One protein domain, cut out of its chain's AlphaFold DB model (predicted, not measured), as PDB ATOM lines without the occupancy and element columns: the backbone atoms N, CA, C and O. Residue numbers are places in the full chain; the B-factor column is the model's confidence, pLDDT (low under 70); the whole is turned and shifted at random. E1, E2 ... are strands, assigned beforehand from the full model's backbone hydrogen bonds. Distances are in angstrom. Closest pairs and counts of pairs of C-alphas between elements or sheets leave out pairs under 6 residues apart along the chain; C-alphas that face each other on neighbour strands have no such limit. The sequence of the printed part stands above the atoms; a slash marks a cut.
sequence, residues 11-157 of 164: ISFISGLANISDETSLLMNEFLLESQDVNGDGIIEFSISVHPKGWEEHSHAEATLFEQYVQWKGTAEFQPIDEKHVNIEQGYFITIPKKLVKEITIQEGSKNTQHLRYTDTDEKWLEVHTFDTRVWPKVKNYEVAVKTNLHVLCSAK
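What this domain is: This is residues 11 to 157 of the 164 residues of an uncharacterized protein of Bacillus cereus VD014 (UniProt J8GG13). Two strongly twisted sheets follow one another along an elongated body: the five-strand sheet E7, E8, E9, E11, E10 makes one end, and the four-strand sheet E3, E4, E5, E6 makes the middle. The small hairpin of E1 and E2 makes the other end, with the long link of residues 20 to 45 between it and E3. The printed part has 147 residues with no named helix and eleven named strands, E1 to E11 in order along the chain; the class is all strand, with under half of the residues in named elements. Each sheet is antiparallel, and the whole is only just compact, close to loose, with a radius of gyration of the C-alphas of 17.6 A and spans of 58 by 32 by 27 A.

Where its parts are: Begin with the largest sheet: E7 is residues 104 to 107, E8 residues 113 to 118, 16.9 A long, and E9 residues 124 to 132. Find C-alpha 124 at (51.828, 43.016, 21.387); from there E9 runs 24.1 A to C-alpha 132 at (46.777, 19.430, 20.709). E10 is residues 142 to 147, and E11, residues 151 to 156, ends at C-alpha 156 at (54.846, 32.376, 25.881). In the next sheet look for E3 at residues 46 to 50, E4 at 66 to 72, 18.9 A long, E5 at 78 to 87, 24.9 A long, and E6 at 92 to 96. E1 is residues 11 to 13 and E2 residues 16 to 19.

How they stand to each other: In the five-strand sheet, E7, E8 and E9 form a meander, each strand the antiparallel neighbour of the one before; look at N 105 and O 117, 2.8 A, and N 114 and O 128, 2.9 A, within hydrogen-bond range. E11 is the antiparallel neighbour of E9 at 148 degrees, with N 129 and O 154 at 2.8 A. E10, an edge strand, forms a hairpin with E11, with N 143 and O 155 at 2.8 A. E5 and E7 are near each other, and the closest C-alphas of E6 and E7, those of Ile 96 and Ile 104, are 7.8 A apart. E3, E4, E5 and E6 form the second meander, with N 48 and O 68, N 67 and O 84, and N 87 and O 92 each at 2.8 A; E5 bends by 68 degrees at residue 81. E1 and E2 pair through N 13 and O 16, 3.2 A, and E2 is apart from E3.

The domain as a whole: The two C-alphas farthest apart, those of Gly 16 and Lys 138, are 57.8 A apart. The printed part has no cut. The links E2 to E3 and E3 to E4 are long, 26 and 15 residues. Mean pLDDT of the printed part is 82.5; residues 11 to 26, 28, 76 and 157 are under 70.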
ATOM      1  N   ILE A  11      12.803  46.751  27.397       48.22
ATOM      2  CA  ILE A  11      13.733  46.304  28.434       48.22
ATOM      3  C   ILE A  11      13.277  46.947  29.746       48.22
ATOM      4  O   ILE A  11      13.206  48.174  29.852       48.22
ATOM      5  N   SER A  12      12.898  46.127  30.729       30.73
ATOM      6  CA  SER A  12      12.479  46.602  32.049       30.73
ATOM      7  C   SER A  12      13.679  46.720  32.982       30.73
ATOM      8  O   SER A  12      14.311  45.710  33.289       30.73
ATOM      9  N   PHE A  13      13.947  47.921  33.488       43.16
ATOM     10  CA  PHE A  13      14.845  48.119  34.621       43.16
ATOM     11  C   PHE A  13      14.031  48.184  35.914       43.16
ATOM     12  O   PHE A  13      12.883  48.631  35.910       43.16
ATOM     13  N   ILE A  14      14.648  47.814  37.039       45.09
ATOM     14  CA  ILE A  14      14.046  47.892  38.384       45.09
ATOM     15  C   ILE A  14      13.630  49.342  38.743       45.09
ATOM     16  O   ILE A  14      12.801  49.546  39.626       45.09
ATOM     17  N   SER A  15      14.122  50.355  38.013       38.16
ATOM     18  CA  SER A  15      13.826  51.779  38.225       38.16
ATOM     19  C   SER A  15      13.152  52.516  37.048       38.16
ATOM     20  O   SER A  15      12.948  53.725  37.148       38.16
ATOM     21  N   GLY A  16      12.745  51.846  35.960       42.06
ATOM     22  CA  GLY A  16      12.008  52.509  34.870       42.06
ATOM     23  C   GLY A  16      12.037  51.805  33.508       42.06
ATOM     24  O   GLY A  16      12.798  50.867  33.282       42.06
ATOM     25  N   LEU A  17      11.185  52.272  32.587       39.97
ATOM     26  CA  LEU A  17      11.140  51.833  31.187       39.97
ATOM     27  C   LEU A  17      11.913  52.826  30.310       39.97
ATOM     28  O   LEU A  17      11.516  53.987  30.205       39.97
ATOM     29  N   ALA A  18      12.968  52.369  29.637       48.91
ATOM     30  CA  ALA A  18      13.604  53.123  28.561       48.91
ATOM     31  C   ALA A  18      13.027  52.661  27.212       48.91
ATOM     32  O   ALA A  18      13.072  51.477  26.882       48.91
ATOM     33  N   ASN A  19      12.468  53.585  26.421       46.44
ATOM     34  CA  ASN A  19      12.109  53.298  25.030       46.44
ATOM     35  C   ASN A  19      13.373  53.396  24.174       46.44
ATOM     36  O   ASN A  19      13.825  54.495  23.865       46.44
ATOM     37  N   ILE A  20      13.912  52.250  23.771       53.66
ATOM     38  CA  ILE A  20      15.006  52.175  22.804       53.66
ATOM     39  C   ILE A  20      14.364  51.830  21.461       53.66
ATOM     40  O   ILE A  20      14.210  50.669  21.098       53.66
ATOM     41  N   SER A  21      13.853  52.854  20.775       45.50
ATOM     42  CA  SER A  21      13.232  52.714  19.456       45.50
ATOM     43  C   SER A  21      14.182  53.228  18.384       45.50
ATOM     44  O   SER A  21      13.933  54.275  17.791       45.50
ATOM     45  N   ASP A  22      15.279  52.516  18.163       52.75
ATOM     46  CA  ASP A  22      16.099  52.747  16.982       52.75
ATOM     47  C   ASP A  22      16.625  51.414  16.453       52.75
ATOM     48  O   ASP A  22      17.075  50.567  17.224       52.75
ATOM     49  N   GLU A  23      16.532  51.210  15.140       47.94
ATOM     50  CA  GLU A  23      17.006  49.987  14.465       47.94
ATOM     51  C   GLU A  23      18.545  49.915  14.430       47.94
ATOM     52  O   GLU A  23      19.121  48.922  14.005       47.94
ATOM     53  N   THR A  24      19.208  50.962  14.927       51.75
ATOM     54  CA  THR A  24      20.652  51.072  15.177       51.75
ATOM     55  C   THR A  24      21.018  50.802  16.642       51.75
ATOM     56  O   THR A  24      22.124  51.126  17.075       51.75
ATOM     57  N   SER A  25      20.085  50.259  17.437       61.44
ATOM     58  CA  SER A  25      20.293  50.024  18.863       61.44
ATOM     59  C   SER A  25      21.559  49.203  19.103       61.44
ATOM     60  O   SER A  25      21.622  48.031  18.739       61.44
ATOM     61  N   LEU A  26      22.524  49.810  19.802       63.78
ATOM     62  CA  LEU A  26      23.756  49.176  20.290       63.78
ATOM     63  C   LEU A  26      23.510  47.893  21.105       63.78
ATOM     64  O   LEU A  26      24.450  47.164  21.380       63.78
ATOM     65  N   LEU A  27      22.265  47.644  21.524       70.25
ATOM     66  CA  LEU A  27      21.859  46.486  22.317       70.25
ATOM     67  C   LEU A  27      21.335  45.321  21.463       70.25
ATOM     68  O   LEU A  27      20.879  44.319  22.012       70.25
ATOM     69  N   MET A  28      21.336  45.448  20.131       69.38
ATOM     70  CA  MET A  28      21.093  44.316  19.243       69.38
ATOM     71  C   MET A  28      22.383  43.531  19.056       69.38
ATOM     72  O   MET A  28      23.354  44.035  18.501       69.38
ATOM     73  N   ASN A  29      22.359  42.277  19.497       73.44
ATOM     74  CA  ASN A  29      23.512  41.392  19.440       73.44
ATOM     75  C   ASN A  29      23.346  40.335  18.360       73.44
ATOM     76  O   ASN A  29      22.252  39.805  18.158       73.44
ATOM     77  N   GLU A  30      24.460  39.984  17.724       71.94
ATOM     78  CA  GLU A  30      24.528  38.862  16.784       71.94
ATOM     79  C   GLU A  30      24.283  37.518  17.483       71.94
ATOM     80  O   GLU A  30      23.720  36.592  16.898       71.94
ATOM     81  N   PHE A  31      24.655  37.432  18.761       71.06
ATOM     82  CA  PHE A  31      24.503  36.245  19.595       71.06
ATOM     83  C   PHE A  31      23.654  36.535  20.833       71.06
ATOM     84  O   PHE A  31      23.538  37.673  21.289       71.06
ATOM     85  N   LEU A  32      23.061  35.484  21.409       77.88
ATOM     86  CA  LEU A  32      22.402  35.594  22.705       77.88
ATOM     87  C   LEU A  32      23.470  35.835  23.777       77.88
ATOM     88  O   LEU A  32      24.252  34.937  24.083       77.88
ATOM     89  N   LEU A  33      23.476  37.041  24.335       83.62
ATOM     90  CA  LEU A  33      24.376  37.443  25.406       83.62
ATOM     91  C   LEU A  33      23.573  37.746  26.672       83.62
ATOM     92  O   LEU A  33      22.498  38.344  26.610       83.62
ATOM     93  N   GLU A  34      24.087  37.304  27.816       84.75
ATOM     94  CA  GLU A  34      23.422  37.472  29.106       84.75
ATOM     95  C   GLU A  34      23.801  38.812  29.743       84.75
ATOM     96  O   GLU A  34      24.980  39.116  29.940       84.75
ATOM     97  N   SER A  35      22.783  39.600  30.086       87.94
ATOM     98  CA  SER A  35      22.915  40.775  30.945       87.94
ATOM     99  C   SER A  35      23.111  40.361  32.402       87.94
ATOM    100  O   SER A  35      22.382  39.509  32.906       87.94
ATOM    101  N   GLN A  36      24.050  40.999  33.095       90.25
ATOM    102  CA  GLN A  36      24.363  40.718  34.500       90.25
ATOM    103  C   GLN A  36      24.985  41.947  35.170       90.25
ATOM    104  O   GLN A  36      25.530  42.799  34.479       90.25
ATOM    105  N   ASP A  37      24.901  42.019  36.501       91.81
ATOM    106  CA  ASP A  37      25.653  42.979  37.324       91.81
ATOM    107  C   ASP A  37      27.093  42.463  37.476       91.81
ATOM    108  O   ASP A  37      27.379  41.599  38.313       91.81
ATOM    109  N   VAL A  38      27.992  42.916  36.600       90.62
ATOM    110  CA  VAL A  38      29.374  42.400  36.533       90.62
ATOM    111  C   VAL A  38      30.320  43.075  37.513       90.62
ATOM    112  O   VAL A  38      31.448  42.613  37.715       90.62
ATOM    113  N   ASN A  39      29.909  44.196  38.099       90.75
ATOM    114  CA  ASN A  39      30.753  44.987  38.987       90.75
ATOM    115  C   ASN A  39      30.269  44.984  40.452       90.75
ATOM    116  O   ASN A  39      31.029  45.403  41.328       90.75
ATOM    117  N   GLY A  40      29.081  44.438  40.722       90.62
ATOM    118  CA  GLY A  40      28.472  44.309  42.041       90.62
ATOM    119  C   GLY A  40      27.892  45.610  42.595       90.62
ATOM    120  O   GLY A  40      27.766  45.728  43.816       90.62
ATOM    121  N   ASP A  41      27.603  46.603  41.750       91.31
ATOM    122  CA  ASP A  41      27.076  47.908  42.166       91.31
ATOM    123  C   ASP A  41      25.537  47.972  42.209       91.31
ATOM    124  O   ASP A  41      24.969  48.979  42.648       91.31
ATOM    125  N   GLY A  42      24.861  46.881  41.836       87.81
ATOM    126  CA  GLY A  42      23.407  46.765  41.811       87.81
ATOM    127  C   GLY A  42      22.758  47.231  40.505       87.81
ATOM    128  O   GLY A  42      21.525  47.258  40.428       87.81
ATOM    129  N   ILE A  43      23.541  47.598  39.487       87.69
ATOM    130  CA  ILE A  43      23.071  47.905  38.134       87.69
ATOM    131  C   ILE A  43      23.334  46.693  37.236       87.69
ATOM    132  O   ILE A  43      24.404  46.110  37.241       87.69
ATOM    133  N   ILE A  44      22.330  46.295  36.451       88.81
ATOM    134  CA  ILE A  44      22.494  45.230  35.456       88.81
ATOM    135  C   ILE A  44      23.084  45.838  34.185       88.81
ATOM    136  O   ILE A  44      22.457  46.703  33.564       88.81
ATOM    137  N   GLU A  45      24.253  45.359  33.770       90.44
ATOM    138  CA  GLU A  45      24.855  45.736  32.499       90.44
ATOM    139  C   GLU A  45      24.302  44.949  31.317       90.44
ATOM    140  O   GLU A  45      23.918  43.779  31.410       90.44
ATOM    141  N   PHE A  46      24.315  45.598  30.156       89.88
ATOM    142  CA  PHE A  46      24.027  44.942  28.892       89.88
ATOM    143  C   PHE A  46      25.297  44.356  28.326       89.88
ATOM    144  O   PHE A  46      26.272  45.073  28.123       89.88
ATOM    145  N   SER A  47      25.263  43.064  28.040       89.56
ATOM    146  CA  SER A  47      26.296  42.466  27.215       89.56
ATOM    147  C   SER A  47      26.008  42.789  25.752       89.56
ATOM    148  O   SER A  47      24.865  42.642  25.311       89.56
ATOM    149  N   ILE A  48      27.018  43.266  25.026       89.75
ATOM    150  CA  ILE A  48      26.936  43.590  23.605       89.75
ATOM    151  C   ILE A  48      28.073  42.965  22.799       89.75
ATOM    152  O   ILE A  48      29.177  42.786  23.315       89.75
ATOM    153  N   SER A  49      27.818  42.651  21.530       87.75
ATOM    154  CA  SER A  49      28.864  42.251  20.580       87.75
ATOM    155  C   SER A  49      29.455  43.481  19.896       87.75
ATOM    156  O   SER A  49      28.717  44.312  19.372       87.75
ATOM    157  N   VAL A  50      30.782  43.602  19.880       88.69
ATOM    158  CA  VAL A  50      31.487  44.708  19.217       88.69
ATOM    159  C   VAL A  50      32.627  44.183  18.352       88.69
ATOM    160  O   VAL A  50      33.368  43.288  18.762       88.69
ATOM    161  N   HIS A  51      32.803  44.762  17.164       88.94
ATOM    162  CA  HIS A  51      34.034  44.563  16.405       88.94
ATOM    163  C   HIS A  51      35.186  45.262  17.135       88.94
ATOM    164  O   HIS A  51      35.047  46.434  17.506       88.94
ATOM    165  N   PRO A  52      36.326  44.587  17.355       90.88
ATOM    166  CA  PRO A  52      37.507  45.279  17.829       90.88
ATOM    167  C   PRO A  52      37.995  46.255  16.758       90.88
ATOM    168  O   PRO A  52      37.801  46.051  15.558       90.88
ATOM    169  N   LYS A  53      38.660  47.323  17.193       90.81
ATOM    170  CA  LYS A  53      39.125  48.382  16.294       90.81
ATOM    171  C   LYS A  53      40.000  47.816  15.169       90.81
ATOM    172  O   LYS A  53      40.957  47.089  15.445       90.81
ATOM    173  N   GLY A  54      39.696  48.174  13.925       88.50
ATOM    174  CA  GLY A  54      40.352  47.661  12.717       88.50
ATOM    175  C   GLY A  54      39.622  46.493  12.041       88.50
ATOM    176  O   GLY A  54      40.056  46.057  10.975       88.50
ATOM    177  N   TRP A  55      38.529  45.997  12.627       88.94
ATOM    178  CA  TRP A  55      37.721  44.903  12.078       88.94
ATOM    179  C   TRP A  55      36.382  45.347  11.482       88.94
ATOM    180  O   TRP A  55      35.624  44.506  11.012       88.94
ATOM    181  N   GLU A  56      36.101  46.649  11.447       86.38
ATOM    182  CA  GLU A  56      34.794  47.210  11.081       86.38
ATOM    183  C   GLU A  56      34.355  46.880   9.642       86.38
ATOM    184  O   GLU A  56      33.162  46.793   9.370       86.38
ATOM    185  N   GLU A  57      35.309  46.664   8.733       86.12
ATOM    186  CA  GLU A  57      35.048  46.357   7.316       86.12
ATOM    187  C   GLU A  57      35.082  44.848   6.997       86.12
ATOM    188  O   GLU A  57      34.900  44.454   5.843       86.12
ATOM    189  N   HIS A  58      35.340  43.983   7.987       84.12
ATOM    190  CA  HIS A  58      35.355  42.535   7.759       84.12
ATOM    191  C   HIS A  58      33.928  42.000   7.617       84.12
ATOM    192  O   HIS A  58      32.976  42.506   8.217       84.12
ATOM    193  N   SER A  59      33.762  40.946   6.815       80.31
ATOM    194  CA  SER A  59      32.457  40.302   6.677       80.31
ATOM    195  C   SER A  59      32.024  39.692   8.015       80.31
ATOM    196  O   SER A  59      32.860  39.181   8.753       80.31
ATOM    197  N   HIS A  60      30.723  39.673   8.332       70.94
ATOM    198  CA  HIS A  60      30.234  39.070   9.589       70.94
ATOM    199  C   HIS A  60      30.636  37.589   9.750       70.94
ATOM    200  O   HIS A  60      30.677  37.076  10.860       70.94
ATOM    201  N   ALA A  61      30.926  36.882   8.651       72.88
ATOM    202  CA  ALA A  61      31.370  35.490   8.696       72.88
ATOM    203  C   ALA A  61      32.845  35.332   9.108       72.88
ATOM    204  O   ALA A  61      33.240  34.255   9.546       72.88
ATOM    205  N   GLU A  62      33.654  36.378   8.936       71.88
ATOM    206  CA  GLU A  62      35.105  36.363   9.162       71.88
ATOM    207  C   GLU A  62      35.511  37.245  10.343       71.88
ATOM    208  O   GLU A  62      36.560  37.031  10.952       71.88
ATOM    209  N   ALA A  63      34.689  38.242  10.667       74.81
ATOM    210  CA  ALA A  63      34.999  39.225  11.676       74.81
ATOM    211  C   ALA A  63      35.061  38.594  13.067       74.81
ATOM    212  O   ALA A  63      34.166  37.871  13.506       74.81
ATOM    213  N   THR A  64      36.126  38.912  13.794       82.50
ATOM    214  CA  THR A  64      36.204  38.579  15.209       82.50
ATOM    215  C   THR A  64      35.358  39.560  16.024       82.50
ATOM    216  O   THR A  64      35.249  40.738  15.673       82.50
ATOM    217  N   LEU A  65      34.750  39.074  17.106       86.62
ATOM    218  CA  LEU A  65      33.896  39.871  17.981       86.62
ATOM    219  C   LEU A  65      34.394  39.813  19.414       86.62
ATOM    220  O   LEU A  65      34.782  38.758  19.925       86.62
ATOM    221  N   PHE A  66      34.319  40.959  20.075       92.06
ATOM    222  CA  PHE A  66      34.428  41.057  21.518       92.06
ATOM    223  C   PHE A  66      33.032  41.108  22.114       92.06
ATOM    224  O   PHE A  66      32.101  41.671  21.539       92.06
ATOM    225  N   GLU A  67      32.902  40.524  23.292       92.12
ATOM    226  CA  GLU A  67      31.752  40.734  24.147       92.12
ATOM    227  C   GLU A  67      32.098  41.831  25.157       92.12
ATOM    228  O   GLU A  67      33.094  41.730  25.874       92.12
ATOM    229  N   GLN A  68      31.280  42.876  25.214       93.12
ATOM    230  CA  GLN A  68      31.485  44.037  26.071       93.12
ATOM    231  C   GLN A  68      30.278  44.232  26.987       93.12
ATOM    232  O   GLN A  68      29.145  44.275  26.521       93.12
ATOM    233  N   TYR A  69      30.518  44.395  28.287       93.06
ATOM    234  CA  TYR A  69      29.478  44.800  29.229       93.06
ATOM    235  C   TYR A  69      29.422  46.318  29.297       93.06
ATOM    236  O   TYR A  69      30.417  46.975  29.620       93.06
ATOM    237  N   VAL A  70      28.251  46.872  28.996       92.50
ATOM    238  CA  VAL A  70      27.999  48.307  29.013       92.50
ATOM    239  C   VAL A  70      26.974  48.672  30.080       92.50
ATOM    240  O   VAL A  70      25.880  48.111  30.164       92.50
ATOM    241  N   GLN A  71      27.340  49.651  30.899       91.62
ATOM    242  CA  GLN A  71      26.541  50.153  32.003       91.62
ATOM    243  C   GLN A  71      25.862  51.463  31.627       91.62
ATOM    244  O   GLN A  71      26.474  52.374  31.062       91.62
ATOM    245  N   TRP A  72      24.585  51.568  31.974       86.25
ATOM    246  CA  TRP A  72      23.809  52.783  31.786       86.25
ATOM    247  C   TRP A  72      24.254  53.888  32.755       86.25
ATOM    248  O   TRP A  72      24.450  53.637  33.943       86.25
ATOM    249  N   LYS A  73      24.382  55.129  32.266       82.38
ATOM    250  CA  LYS A  73      24.850  56.277  33.071       82.38
ATOM    251  C   LYS A  73      23.771  57.260  33.514       82.38
ATOM    252  O   LYS A  73      24.092  58.331  34.021       82.38
ATOM    253  N   GLY A  74      22.497  56.921  33.348       73.38
ATOM    254  CA  GLY A  74      21.392  57.818  33.701       73.38
ATOM    255  C   GLY A  74      20.920  58.722  32.553       73.38
ATOM    256  O   GLY A  74      19.831  59.284  32.634       73.38
ATOM    257  N   THR A  75      21.698  58.845  31.472       73.50
ATOM    258  CA  THR A  75      21.344  59.538  30.213       73.50
ATOM    259  C   THR A  75      21.198  58.522  29.070       73.50
ATOM    260  O   THR A  75      21.250  57.325  29.309       73.50
ATOM    261  N   ALA A  76      21.030  58.931  27.810       68.44
ATOM    262  CA  ALA A  76      21.018  57.992  26.673       68.44
ATOM    263  C   ALA A  76      22.404  57.364  26.353       68.44
ATOM    264  O   ALA A  76      22.596  56.820  25.269       68.44
ATOM    265  N   GLU A  77      23.370  57.456  27.271       79.50
ATOM    266  CA  GLU A  77      24.750  57.005  27.097       79.50
ATOM    267  C   GLU A  77      25.040  55.723  27.886       79.50
ATOM    268  O   GLU A  77      24.558  55.515  29.007       79.50
ATOM    269  N   PHE A  78      25.892  54.886  27.295       87.06
ATOM    270  CA  PHE A  78      26.376  53.640  27.874       87.06
ATOM    271  C   PHE A  78      27.899  53.684  28.005       87.06
ATOM    272  O   PHE A  78      28.602  54.040  27.057       87.06
ATOM    273  N   GLN A  79      28.413  53.306  29.175       90.69
ATOM    274  CA  GLN A  79      29.847  53.189  29.420       90.69
ATOM    275  C   GLN A  79      30.259  51.708  29.413       90.69
ATOM    276  O   GLN A  79      29.715  50.940  30.199       90.69
ATOM    277  N   PRO A  80      31.251  51.304  28.607       92.69
ATOM    278  CA  PRO A  80      31.903  50.005  28.742       92.69
ATOM    279  C   PRO A  80      32.581  49.858  30.099       92.69
ATOM    280  O   PRO A  80      33.321  50.754  30.513       92.69
ATOM    281  N   ILE A  81      32.375  48.728  30.764       93.38
ATOM    282  CA  ILE A  81      32.991  48.455  32.069       93.38
ATOM    283  C   ILE A  81      33.755  47.133  32.130       93.38
ATOM    284  O   ILE A  81      34.601  46.959  33.013       93.38
ATOM    285  N   ASP A  82      33.473  46.221  31.205       94.06
ATOM    286  CA  ASP A  82      34.163  44.946  31.070       94.06
ATOM    287  C   ASP A  82      34.158  44.512  29.604       94.06
ATOM    288  O   ASP A  82      33.286  44.909  28.828       94.06
ATOM    289  N   GLU A  83      35.147  43.720  29.217       94.38
ATOM    290  CA  GLU A  83      35.356  43.294  27.841       94.38
ATOM    291  C   GLU A  83      36.060  41.942  27.813       94.38
ATOM    292  O   GLU A  83      36.997  41.679  28.571       94.38
ATOM    293  N   LYS A  84      35.620  41.062  26.920       92.88
ATOM    294  CA  LYS A  84      36.258  39.772  26.699       92.88
ATOM    295  C   LYS A  84      36.278  39.424  25.222       92.88
ATOM    296  O   LYS A  84      35.299  39.605  24.503       92.88
ATOM    297  N   HIS A  85      37.393  38.860  24.788       90.88
ATOM    298  CA  HIS A  85      37.479  38.207  23.490       90.88
ATOM    299  C   HIS A  85      36.945  36.783  23.611       90.88
ATOM    300  O   HIS A  85      37.418  36.036  24.471       90.88
ATOM    301  N   VAL A  86      36.004  36.389  22.755       85.38
ATOM    302  CA  VAL A  86      35.450  35.031  22.738       85.38
ATOM    303  C   VAL A  86      35.926  34.317  21.480       85.38
ATOM    304  O   VAL A  86      35.564  34.679  20.364       85.38
ATOM    305  N   ASN A  87      36.708  33.251  21.649       83.94
ATOM    306  CA  ASN A  87      37.057  32.361  20.554       83.94
ATOM    307  C   ASN A  87      36.211  31.086  20.612       83.94
ATOM    308  O   ASN A  87      36.558  30.111  21.283       83.94
ATOM    309  N   ILE A  88      35.092  31.103  19.887       79.94
ATOM    310  CA  ILE A  88      34.141  29.986  19.850       79.94
ATOM    311  C   ILE A  88      34.787  28.739  19.230       79.94
ATOM    312  O   ILE A  88      34.621  27.642  19.761       79.94
ATOM    313  N   GLU A  89      35.571  28.898  18.158       80.06
ATOM    314  CA  GLU A  89      36.194  27.775  17.439       80.06
ATOM    315  C   GLU A  89      37.140  26.947  18.316       80.06
ATOM    316  O   GLU A  89      37.169  25.718  18.230       80.06
ATOM    317  N   GLN A  90      37.915  27.616  19.168       79.31
ATOM    318  CA  GLN A  90      38.879  26.994  20.074       79.31
ATOM    319  C   GLN A  90      38.311  26.786  21.488       79.31
ATOM    320  O   GLN A  90      38.969  26.171  22.330       79.31
ATOM    321  N   GLY A  91      37.088  27.258  21.751       79.94
ATOM    322  CA  GLY A  91      36.354  27.033  22.994       79.94
ATOM    323  C   GLY A  91      36.941  27.746  24.213       79.94
ATOM    324  O   GLY A  91      36.957  27.170  25.300       79.94
ATOM    325  N   TYR A  92      37.446  28.971  24.051       83.88
ATOM    326  CA  TYR A  92      37.959  29.777  25.162       83.88
ATOM    327  C   TYR A  92      37.563  31.246  25.042       83.88
ATOM    328  O   TYR A  92      37.185  31.724  23.978       83.88
ATOM    329  N   PHE A  93      37.710  31.979  26.142       87.44
ATOM    330  CA  PHE A  93      37.633  33.434  26.147       87.44
ATOM    331  C   PHE A  93      38.825  34.034  26.896       87.44
ATOM    332  O   PHE A  93      39.470  33.363  27.704       87.44
ATOM    333  N   ILE A  94      39.121  35.298  26.609       88.75
ATOM    334  CA  ILE A  94      40.152  36.089  27.280       88.75
ATOM    335  C   ILE A  94      39.466  37.311  27.875       88.75
ATOM    336  O   ILE A  94      38.957  38.145  27.133       88.75
ATOM    337  N   THR A  95      39.472  37.430  29.201       91.38
ATOM    338  CA  THR A  95      39.020  38.648  29.880       91.38
ATOM    339  C   THR A  95      40.065  39.746  29.713       91.38
ATOM    340  O   THR A  95      41.230  39.568  30.083       91.38
ATOM    341  N   ILE A  96      39.652  40.883  29.160       92.81
ATOM    342  CA  ILE A  96      40.492  42.066  29.006       92.81
ATOM    343  C   ILE A  96      40.502  42.816  30.345       92.81
ATOM    344  O   ILE A  96      39.444  43.067  30.922       92.81
ATOM    345  N   PRO A  97      41.672  43.186  30.897       92.25
ATOM    346  CA  PRO A  97      41.722  43.985  32.116       92.25
ATOM    347  C   PRO A  97      40.919  45.277  31.953       92.25
ATOM    348  O   PRO A  97      41.105  45.976  30.965       92.25
ATOM    349  N   LYS A  98      40.119  45.658  32.958       90.62
ATOM    350  CA  LYS A  98      39.220  46.834  32.901       90.62
ATOM    351  C   LYS A  98      39.882  48.129  32.403       90.62
ATOM    352  O   LYS A  98      39.260  48.920  31.712       90.62
ATOM    353  N   LYS A  99      41.165  48.334  32.722       92.94
ATOM    354  CA  LYS A  99      41.957  49.499  32.280       92.94
ATOM    355  C   LYS A  99      42.313  49.507  30.783       92.94
ATOM    356  O   LYS A  99      42.869  50.490  30.320       92.94
ATOM    357  N   LEU A 100      42.091  48.392  30.087       94.00
ATOM    358  CA  LEU A 100      42.418  48.157  28.678       94.00
ATOM    359  C   LEU A 100      41.165  47.905  27.823       94.00
ATOM    360  O   LEU A 100      41.295  47.524  26.663       94.00
ATOM    361  N   VAL A 101      39.965  48.081  28.384       93.25
ATOM    362  CA  VAL A 101      38.709  47.989  27.626       93.25
ATOM    363  C   VAL A 101      38.764  48.982  26.467       93.25
ATOM    364  O   VAL A 101      39.072  50.150  26.696       93.25
ATOM    365  N   LYS A 102      38.469  48.522  25.243       92.69
ATOM    366  CA  LYS A 102      38.610  49.268  23.972       92.69
ATOM    367  C   LYS A 102      40.040  49.613  23.544       92.69
ATOM    368  O   LYS A 102      40.225  50.163  22.460       92.69
ATOM    369  N   GLU A 103      41.047  49.251  24.333       95.62
ATOM    370  CA  GLU A 103      42.457  49.495  24.008       95.62
ATOM    371  C   GLU A 103      43.122  48.297  23.328       95.62
ATOM    372  O   GLU A 103      44.255  48.413  22.863       95.62
ATOM    373  N   ILE A 104      42.432  47.154  23.249       95.62
ATOM    374  CA  ILE A 104      42.940  45.916  22.659       95.62
ATOM    375  C   ILE A 104      42.202  45.582  21.361       95.62
ATOM    376  O   ILE A 104      40.981  45.661  21.281       95.62
ATOM    377  N   THR A 105      42.957  45.154  20.352       94.81
ATOM    378  CA  THR A 105      42.447  44.541  19.122       94.81
ATOM    379  C   THR A 105      43.097  43.182  18.884       94.81
ATOM    380  O   THR A 105      44.019  42.773  19.599       94.81
ATOM    381  N   ILE A 106      42.613  42.472  17.872       92.06
ATOM    382  CA  ILE A 106      43.170  41.210  17.401       92.06
ATOM    383  C   ILE A 106      43.856  41.438  16.071       92.06
ATOM    384  O   ILE A 106      43.313  42.076  15.178       92.06
ATOM    385  N   GLN A 107      45.040  40.862  15.917       90.06
ATOM    386  CA  GLN A 107      45.638  40.674  14.608       90.06
ATOM    387  C   GLN A 107      45.364  39.241  14.152       90.06
ATOM    388  O   GLN A 107      45.559  38.295  14.927       90.06
ATOM    389  N   GLU A 108      44.963  39.081  12.889       79.75
ATOM    390  CA  GLU A 108      44.890  37.770  12.249       79.75
ATOM    391  C   GLU A 108      46.196  36.994  12.454       79.75
ATOM    392  O   GLU A 108      47.302  37.482  12.202       79.75
ATOM    393  N   GLY A 109      46.052  35.774  12.960       77.94
ATOM    394  CA  GLY A 109      47.151  34.854  13.196       77.94
ATOM    395  C   GLY A 109      46.950  33.545  12.445       77.94
ATOM    396  O   GLY A 109      46.085  33.408  11.580       77.94
ATOM    397  N   SER A 110      47.758  32.544  12.784       84.62
ATOM    398  CA  SER A 110      47.503  31.183  12.308       84.62
ATOM    399  C   SER A 110      46.298  30.580  13.038       84.62
ATOM    400  O   SER A 110      45.950  31.014  14.131       84.62
ATOM    401  N   LYS A 111      45.723  29.492  12.514       81.31
ATOM    402  CA  LYS A 111      44.624  28.757  13.171       81.31
ATOM    403  C   LYS A 111      44.861  28.468  14.667       81.31
ATOM    404  O   LYS A 111      43.912  28.399  15.440       81.31
ATOM    405  N   ASN A 112      46.121  28.285  15.066       87.31
ATOM    406  CA  ASN A 112      46.508  27.900  16.422       87.31
ATOM    407  C   ASN A 112      47.190  29.030  17.207       87.31
ATOM    408  O   ASN A 112      47.655  28.785  18.321       87.31
ATOM    409  N   THR A 113      47.277  30.238  16.649       89.38
ATOM    410  CA  THR A 113      47.948  31.378  17.283       89.38
ATOM    411  C   THR A 113      47.104  32.630  17.136       89.38
ATOM    412  O   THR A 113      46.755  33.012  16.027       89.38
ATOM    413  N   GLN A 114      46.833  33.300  18.249       89.56
ATOM    414  CA  GLN A 114      46.155  34.591  18.270       89.56
ATOM    415  C   GLN A 114      47.045  35.652  18.887       89.56
ATOM    416  O   GLN A 114      47.679  35.428  19.921       89.56
ATOM    417  N   HIS A 115      47.063  36.816  18.248       92.00
ATOM    418  CA  HIS A 115      47.832  37.970  18.676       92.00
ATOM    419  C   HIS A 115      46.860  39.070  19.092       92.00
ATOM    420  O   HIS A 115      46.068  39.537  18.276       92.00
ATOM    421  N   LEU A 116      46.929  39.481  20.355       92.69
ATOM    422  CA  LEU A 116      46.184  40.615  20.879       92.69
ATOM    423  C   LEU A 116      47.150  41.784  21.052       92.69
ATOM    424  O   LEU A 116      48.247  41.621  21.605       92.69
ATOM    425  N   ARG A 117      46.755  42.955  20.562       94.69
ATOM    426  CA  ARG A 117      47.619  44.133  20.447       94.69
ATOM    427  C   ARG A 117      46.938  45.381  20.961       94.69
ATOM    428  O   ARG A 117      45.717  45.473  20.923       94.69
ATOM    429  N   TYR A 118      47.745  46.335  21.396       95.38
ATOM    430  CA  TYR A 118      47.273  47.672  21.707       95.38
ATOM    431  C   TYR A 118      46.848  48.409  20.437       95.38
ATOM    432  O   TYR A 118      47.548  48.368  19.426       95.38
ATOM    433  N   THR A 119      45.706  49.089  20.480       94.31
ATOM    434  CA  THR A 119      45.138  49.748  19.293       94.31
ATOM    435  C   THR A 119      45.850  51.036  18.877       94.31
ATOM    436  O   THR A 119      45.625  51.527  17.768       94.31
ATOM    437  N   ASP A 120      46.639  51.628  19.770       93.56
ATOM    438  CA  ASP A 120      47.317  52.912  19.589       93.56
ATOM    439  C   ASP A 120      48.758  52.752  19.083       93.56
ATOM    440  O   ASP A 120      49.210  53.500  18.218       93.56
ATOM    441  N   THR A 121      49.462  51.757  19.610       93.94
ATOM    442  CA  THR A 121      50.891  51.507  19.402       93.94
ATOM    443  C   THR A 121      51.157  50.291  18.525       93.94
ATOM    444  O   THR A 121      52.293  50.095  18.097       93.94
ATOM    445  N   ASP A 122      50.139  49.459  18.280       91.75
ATOM    446  CA  ASP A 122      50.267  48.134  17.662       91.75
ATOM    447  C   ASP A 122      51.220  47.196  18.439       91.75
ATOM    448  O   ASP A 122      51.619  46.130  17.960       91.75
ATOM    449  N   GLU A 123      51.594  47.542  19.676       93.50
ATOM    450  CA  GLU A 123      52.441  46.692  20.504       93.50
ATOM    451  C   GLU A 123      51.691  45.428  20.939       93.50
ATOM    452  O   GLU A 123      50.496  45.437  21.245       93.50
ATOM    453  N   LYS A 124      52.406  44.300  20.987       92.06
ATOM    454  CA  LYS A 124      51.828  43.016  21.387       92.06
ATOM    455  C   LYS A 124      51.529  43.004  22.883       92.06
ATOM    456  O   LYS A 124      52.453  43.018  23.694       92.06
ATOM    457  N   TRP A 125      50.253  42.883  23.228       92.62
ATOM    458  CA  TRP A 125      49.805  42.740  24.608       92.62
ATOM    459  C   TRP A 125      49.835  41.276  25.058       92.62
ATOM    460  O   TRP A 125      50.427  40.945  26.088       92.62
ATOM    461  N   LEU A 126      49.240  40.384  24.263       90.81
ATOM    462  CA  LEU A 126      49.137  38.963  24.578       90.81
ATOM    463  C   LEU A 126      49.260  38.116  23.312       90.81
ATOM    464  O   LEU A 126      48.820  38.492  22.230       90.81
ATOM    465  N   GLU A 127      49.860  36.942  23.461       91.19
ATOM    466  CA  GLU A 127      49.909  35.926  22.418       91.19
ATOM    467  C   GLU A 127      49.421  34.605  22.991       91.19
ATOM    468  O   GLU A 127      49.987  34.105  23.968       91.19
ATOM    469  N   VAL A 128      48.375  34.058  22.381       90.12
ATOM    470  CA  VAL A 128      47.757  32.801  22.795       90.12
ATOM    471  C   VAL A 128      48.048  31.736  21.757       90.12
ATOM    472  O   VAL A 128      47.836  31.935  20.564       90.12
ATOM    473  N   HIS A 129      48.522  30.592  22.233       90.94
ATOM    474  CA  HIS A 129      48.784  29.405  21.438       90.94
ATOM    475  C   HIS A 129      47.890  28.269  21.890       90.94
ATOM    476  O   HIS A 129      47.750  28.010  23.089       90.94
ATOM    477  N   THR A 130      47.346  27.557  20.910       90.25
ATOM    478  CA  THR A 130      46.558  26.351  21.134       90.25
ATOM    479  C   THR A 130      47.314  25.142  20.600       90.25
ATOM    480  O   THR A 130      47.643  25.065  19.418       90.25
ATOM    481  N   PHE A 131      47.599  24.178  21.473       91.06
ATOM    482  CA  PHE A 131      48.250  22.920  21.112       91.06
ATOM    483  C   PHE A 131      47.315  21.738  21.322       91.06
ATOM    484  O   PHE A 131      46.576  21.691  22.298       91.06
ATOM    485  N   ASP A 132      47.407  20.727  20.461       90.06
ATOM    486  CA  ASP A 132      46.777  19.430  20.709       90.06
ATOM    487  C   ASP A 132      47.405  18.756  21.945       90.06
ATOM    488  O   ASP A 132      48.631  18.770  22.131       90.06
ATOM    489  N   THR A 133      46.581  18.133  22.792       88.50
ATOM    490  CA  THR A 133      47.036  17.470  24.028       88.50
ATOM    491  C   THR A 133      48.072  16.368  23.800       88.50
ATOM    492  O   THR A 133      48.884  16.116  24.693       88.50
ATOM    493  N   ARG A 134      48.115  15.751  22.613       90.69
ATOM    494  CA  ARG A 134      49.117  14.740  22.222       90.69
ATOM    495  C   ARG A 134      50.479  15.360  21.908       90.69
ATOM    496  O   ARG A 134      51.505  14.698  22.053       90.69
ATOM    497  N   VAL A 135      50.498  16.620  21.468       90.31
ATOM    498  CA  VAL A 135      51.725  17.362  21.132       90.31
ATOM    499  C   VAL A 135      52.298  18.053  22.365       90.31
ATOM    500  O   VAL A 135      53.520  18.108  22.516       90.31
ATOM    501  N   TRP A 136      51.433  18.506  23.278       91.75
ATOM    502  CA  TRP A 136      51.800  19.257  24.483       91.75
ATOM    503  C   TRP A 136      53.004  18.708  25.278       91.75
ATOM    504  O   TRP A 136      53.876  19.506  25.616       91.75
ATOM    505  N   PRO A 137      53.160  17.387  25.529       91.00
ATOM    506  CA  PRO A 137      54.305  16.865  26.286       91.00
ATOM    507  C   PRO A 137      55.679  17.174  25.671       91.00
ATOM    508  O   PRO A 137      56.699  17.064  26.349       91.00
ATOM    509  N   LYS A 138      55.722  17.529  24.380       91.00
ATOM    510  CA  LYS A 138      56.944  17.864  23.636       91.00
ATOM    511  C   LYS A 138      57.190  19.373  23.546       91.00
ATOM    512  O   LYS A 138      58.278  19.785  23.146       91.00
ATOM    513  N   VAL A 139      56.196  20.188  23.893       89.31
ATOM    514  CA  VAL A 139      56.252  21.648  23.804       89.31
ATOM    515  C   VAL A 139      57.031  22.206  24.998       89.31
ATOM    516  O   VAL A 139      56.855  21.780  26.138       89.31
ATOM    517  N   LYS A 140      57.921  23.167  24.739       87.69
ATOM    518  CA  LYS A 140      58.731  23.859  25.754       87.69
ATOM    519  C   LYS A 140      58.561  25.369  25.607       87.69
ATOM    520  O   LYS A 140      58.218  25.838  24.530       87.69
ATOM    521  N   ASN A 141      58.865  26.118  26.668       88.00
ATOM    522  CA  ASN A 141      58.852  27.594  26.715       88.00
ATOM    523  C   ASN A 141      57.469  28.274  26.720       88.00
ATOM    524  O   ASN A 141      57.393  29.497  26.606       88.00
ATOM    525  N   TYR A 142      56.403  27.510  26.954       87.12
ATOM    526  CA  TYR A 142      55.049  28.028  27.151       87.12
ATOM    527  C   TYR A 142      54.591  27.846  28.598       87.12
ATOM    528  O   TYR A 142      55.068  26.951  29.306       87.12
ATOM    529  N   GLU A 143      53.685  28.711  29.032       86.50
ATOM    530  CA  GLU A 143      52.976  28.633  30.303       86.50
ATOM    531  C   GLU A 143      51.512  28.286  30.040       86.50
ATOM    532  O   GLU A 143      50.857  28.914  29.212       86.50
ATOM    533  N   VAL A 144      51.017  27.243  30.707       87.38
ATOM    534  CA  VAL A 144      49.637  26.780  30.527       87.38
ATOM    535  C   VAL A 144      48.695  27.749  31.216       87.38
ATOM    536  O   VAL A 144      48.809  27.951  32.420       87.38
ATOM    537  N   ALA A 145      47.731  28.269  30.463       84.06
ATOM    538  CA  ALA A 145      46.602  29.004  31.015       84.06
ATOM    539  C   ALA A 145      45.438  28.048  31.306       84.06
ATOM    540  O   ALA A 145      44.909  28.019  32.413       84.06
ATOM    541  N   VAL A 146      45.068  27.217  30.323       82.19
ATOM    542  CA  VAL A 146      43.940  26.280  30.421       82.19
ATOM    543  C   VAL A 146      44.288  24.973  29.715       82.19
ATOM    544  O   VAL A 146      44.913  24.961  28.655       82.19
ATOM    545  N   LYS A 147      43.856  23.847  30.285       82.94
ATOM    546  CA  LYS A 147      43.961  22.526  29.660       82.94
ATOM    547  C   LYS A 147      42.578  21.897  29.549       82.94
ATOM    548  O   LYS A 147      41.900  21.725  30.556       82.94
ATOM    549  N   THR A 148      42.191  21.528  28.335       80.19
ATOM    550  CA  THR A 148      40.975  20.766  28.038       80.19
ATOM    551  C   THR A 148      41.349  19.343  27.607       80.19
ATOM    552  O   THR A 148      42.525  18.971  27.580       80.19
ATOM    553  N   ASN A 149      40.353  18.518  27.271       81.69
ATOM    554  CA  ASN A 149      40.597  17.161  26.771       81.69
ATOM    555  C   ASN A 149      41.288  17.156  25.393       81.69
ATOM    556  O   ASN A 149      42.073  16.254  25.099       81.69
ATOM    557  N   LEU A 150      41.007  18.163  24.559       81.00
ATOM    558  CA  LEU A 150      41.507  18.250  23.182       81.00
ATOM    559  C   LEU A 150      42.691  19.206  23.049       81.00
ATOM    560  O   LEU A 150      43.631  18.923  22.304       81.00
ATOM    561  N   HIS A 151      42.679  20.301  23.806       85.06
ATOM    562  CA  HIS A 151      43.601  21.408  23.605       85.06
ATOM    563  C   HIS A 151      44.296  21.852  24.894       85.06
ATOM    564  O   HIS A 151      43.764  21.746  25.999       85.06
ATOM    565  N   VAL A 152      45.500  22.391  24.736       83.06
ATOM    566  CA  VAL A 152      46.222  23.146  25.757       83.06
ATOM    567  C   VAL A 152      46.376  24.573  25.262       83.06
ATOM    568  O   VAL A 152      47.004  24.810  24.232       83.06
ATOM    569  N   LEU A 153      45.789  25.500  26.010       83.88
ATOM    570  CA  LEU A 153      45.854  26.937  25.791       83.88
ATOM    571  C   LEU A 153      46.980  27.503  26.637       83.88
ATOM    572  O   LEU A 153      47.069  27.238  27.842       83.88
ATOM    573  N   CYS A 154      47.856  28.266  26.010       85.94
ATOM    574  CA  CYS A 154      49.061  28.740  26.663       85.94
ATOM    575  C   CYS A 154      49.551  30.056  26.072       85.94
ATOM    576  O   CYS A 154      49.225  30.412  24.942       85.94
ATOM    577  N   SER A 155      50.370  30.757  26.842       83.56
ATOM    578  CA  SER A 155      51.106  31.933  26.392       83.56
ATOM    579  C   SER A 155      52.603  31.656  26.455       83.56
ATOM    580  O   SER A 155      53.067  30.747  27.150       83.56
ATOM    581  N   ALA A 156      53.398  32.430  25.720       75.50
ATOM    582  CA  ALA A 156      54.846  32.376  25.881       75.50
ATOM    583  C   ALA A 156      55.224  32.794  27.316       75.50
ATOM    584  O   ALA A 156      54.673  33.759  27.841       75.50
ATOM    585  N   LYS A 157      56.207  32.122  27.934       64.88
ATOM    586  CA  LYS A 157      56.677  32.435  29.306       64.88
ATOM    587  C   LYS A 157      57.220  33.860  29.492       64.88
ATOM    588  O   LYS A 157      57.475  34.280  30.614       64.88
TER     589      LYS A 157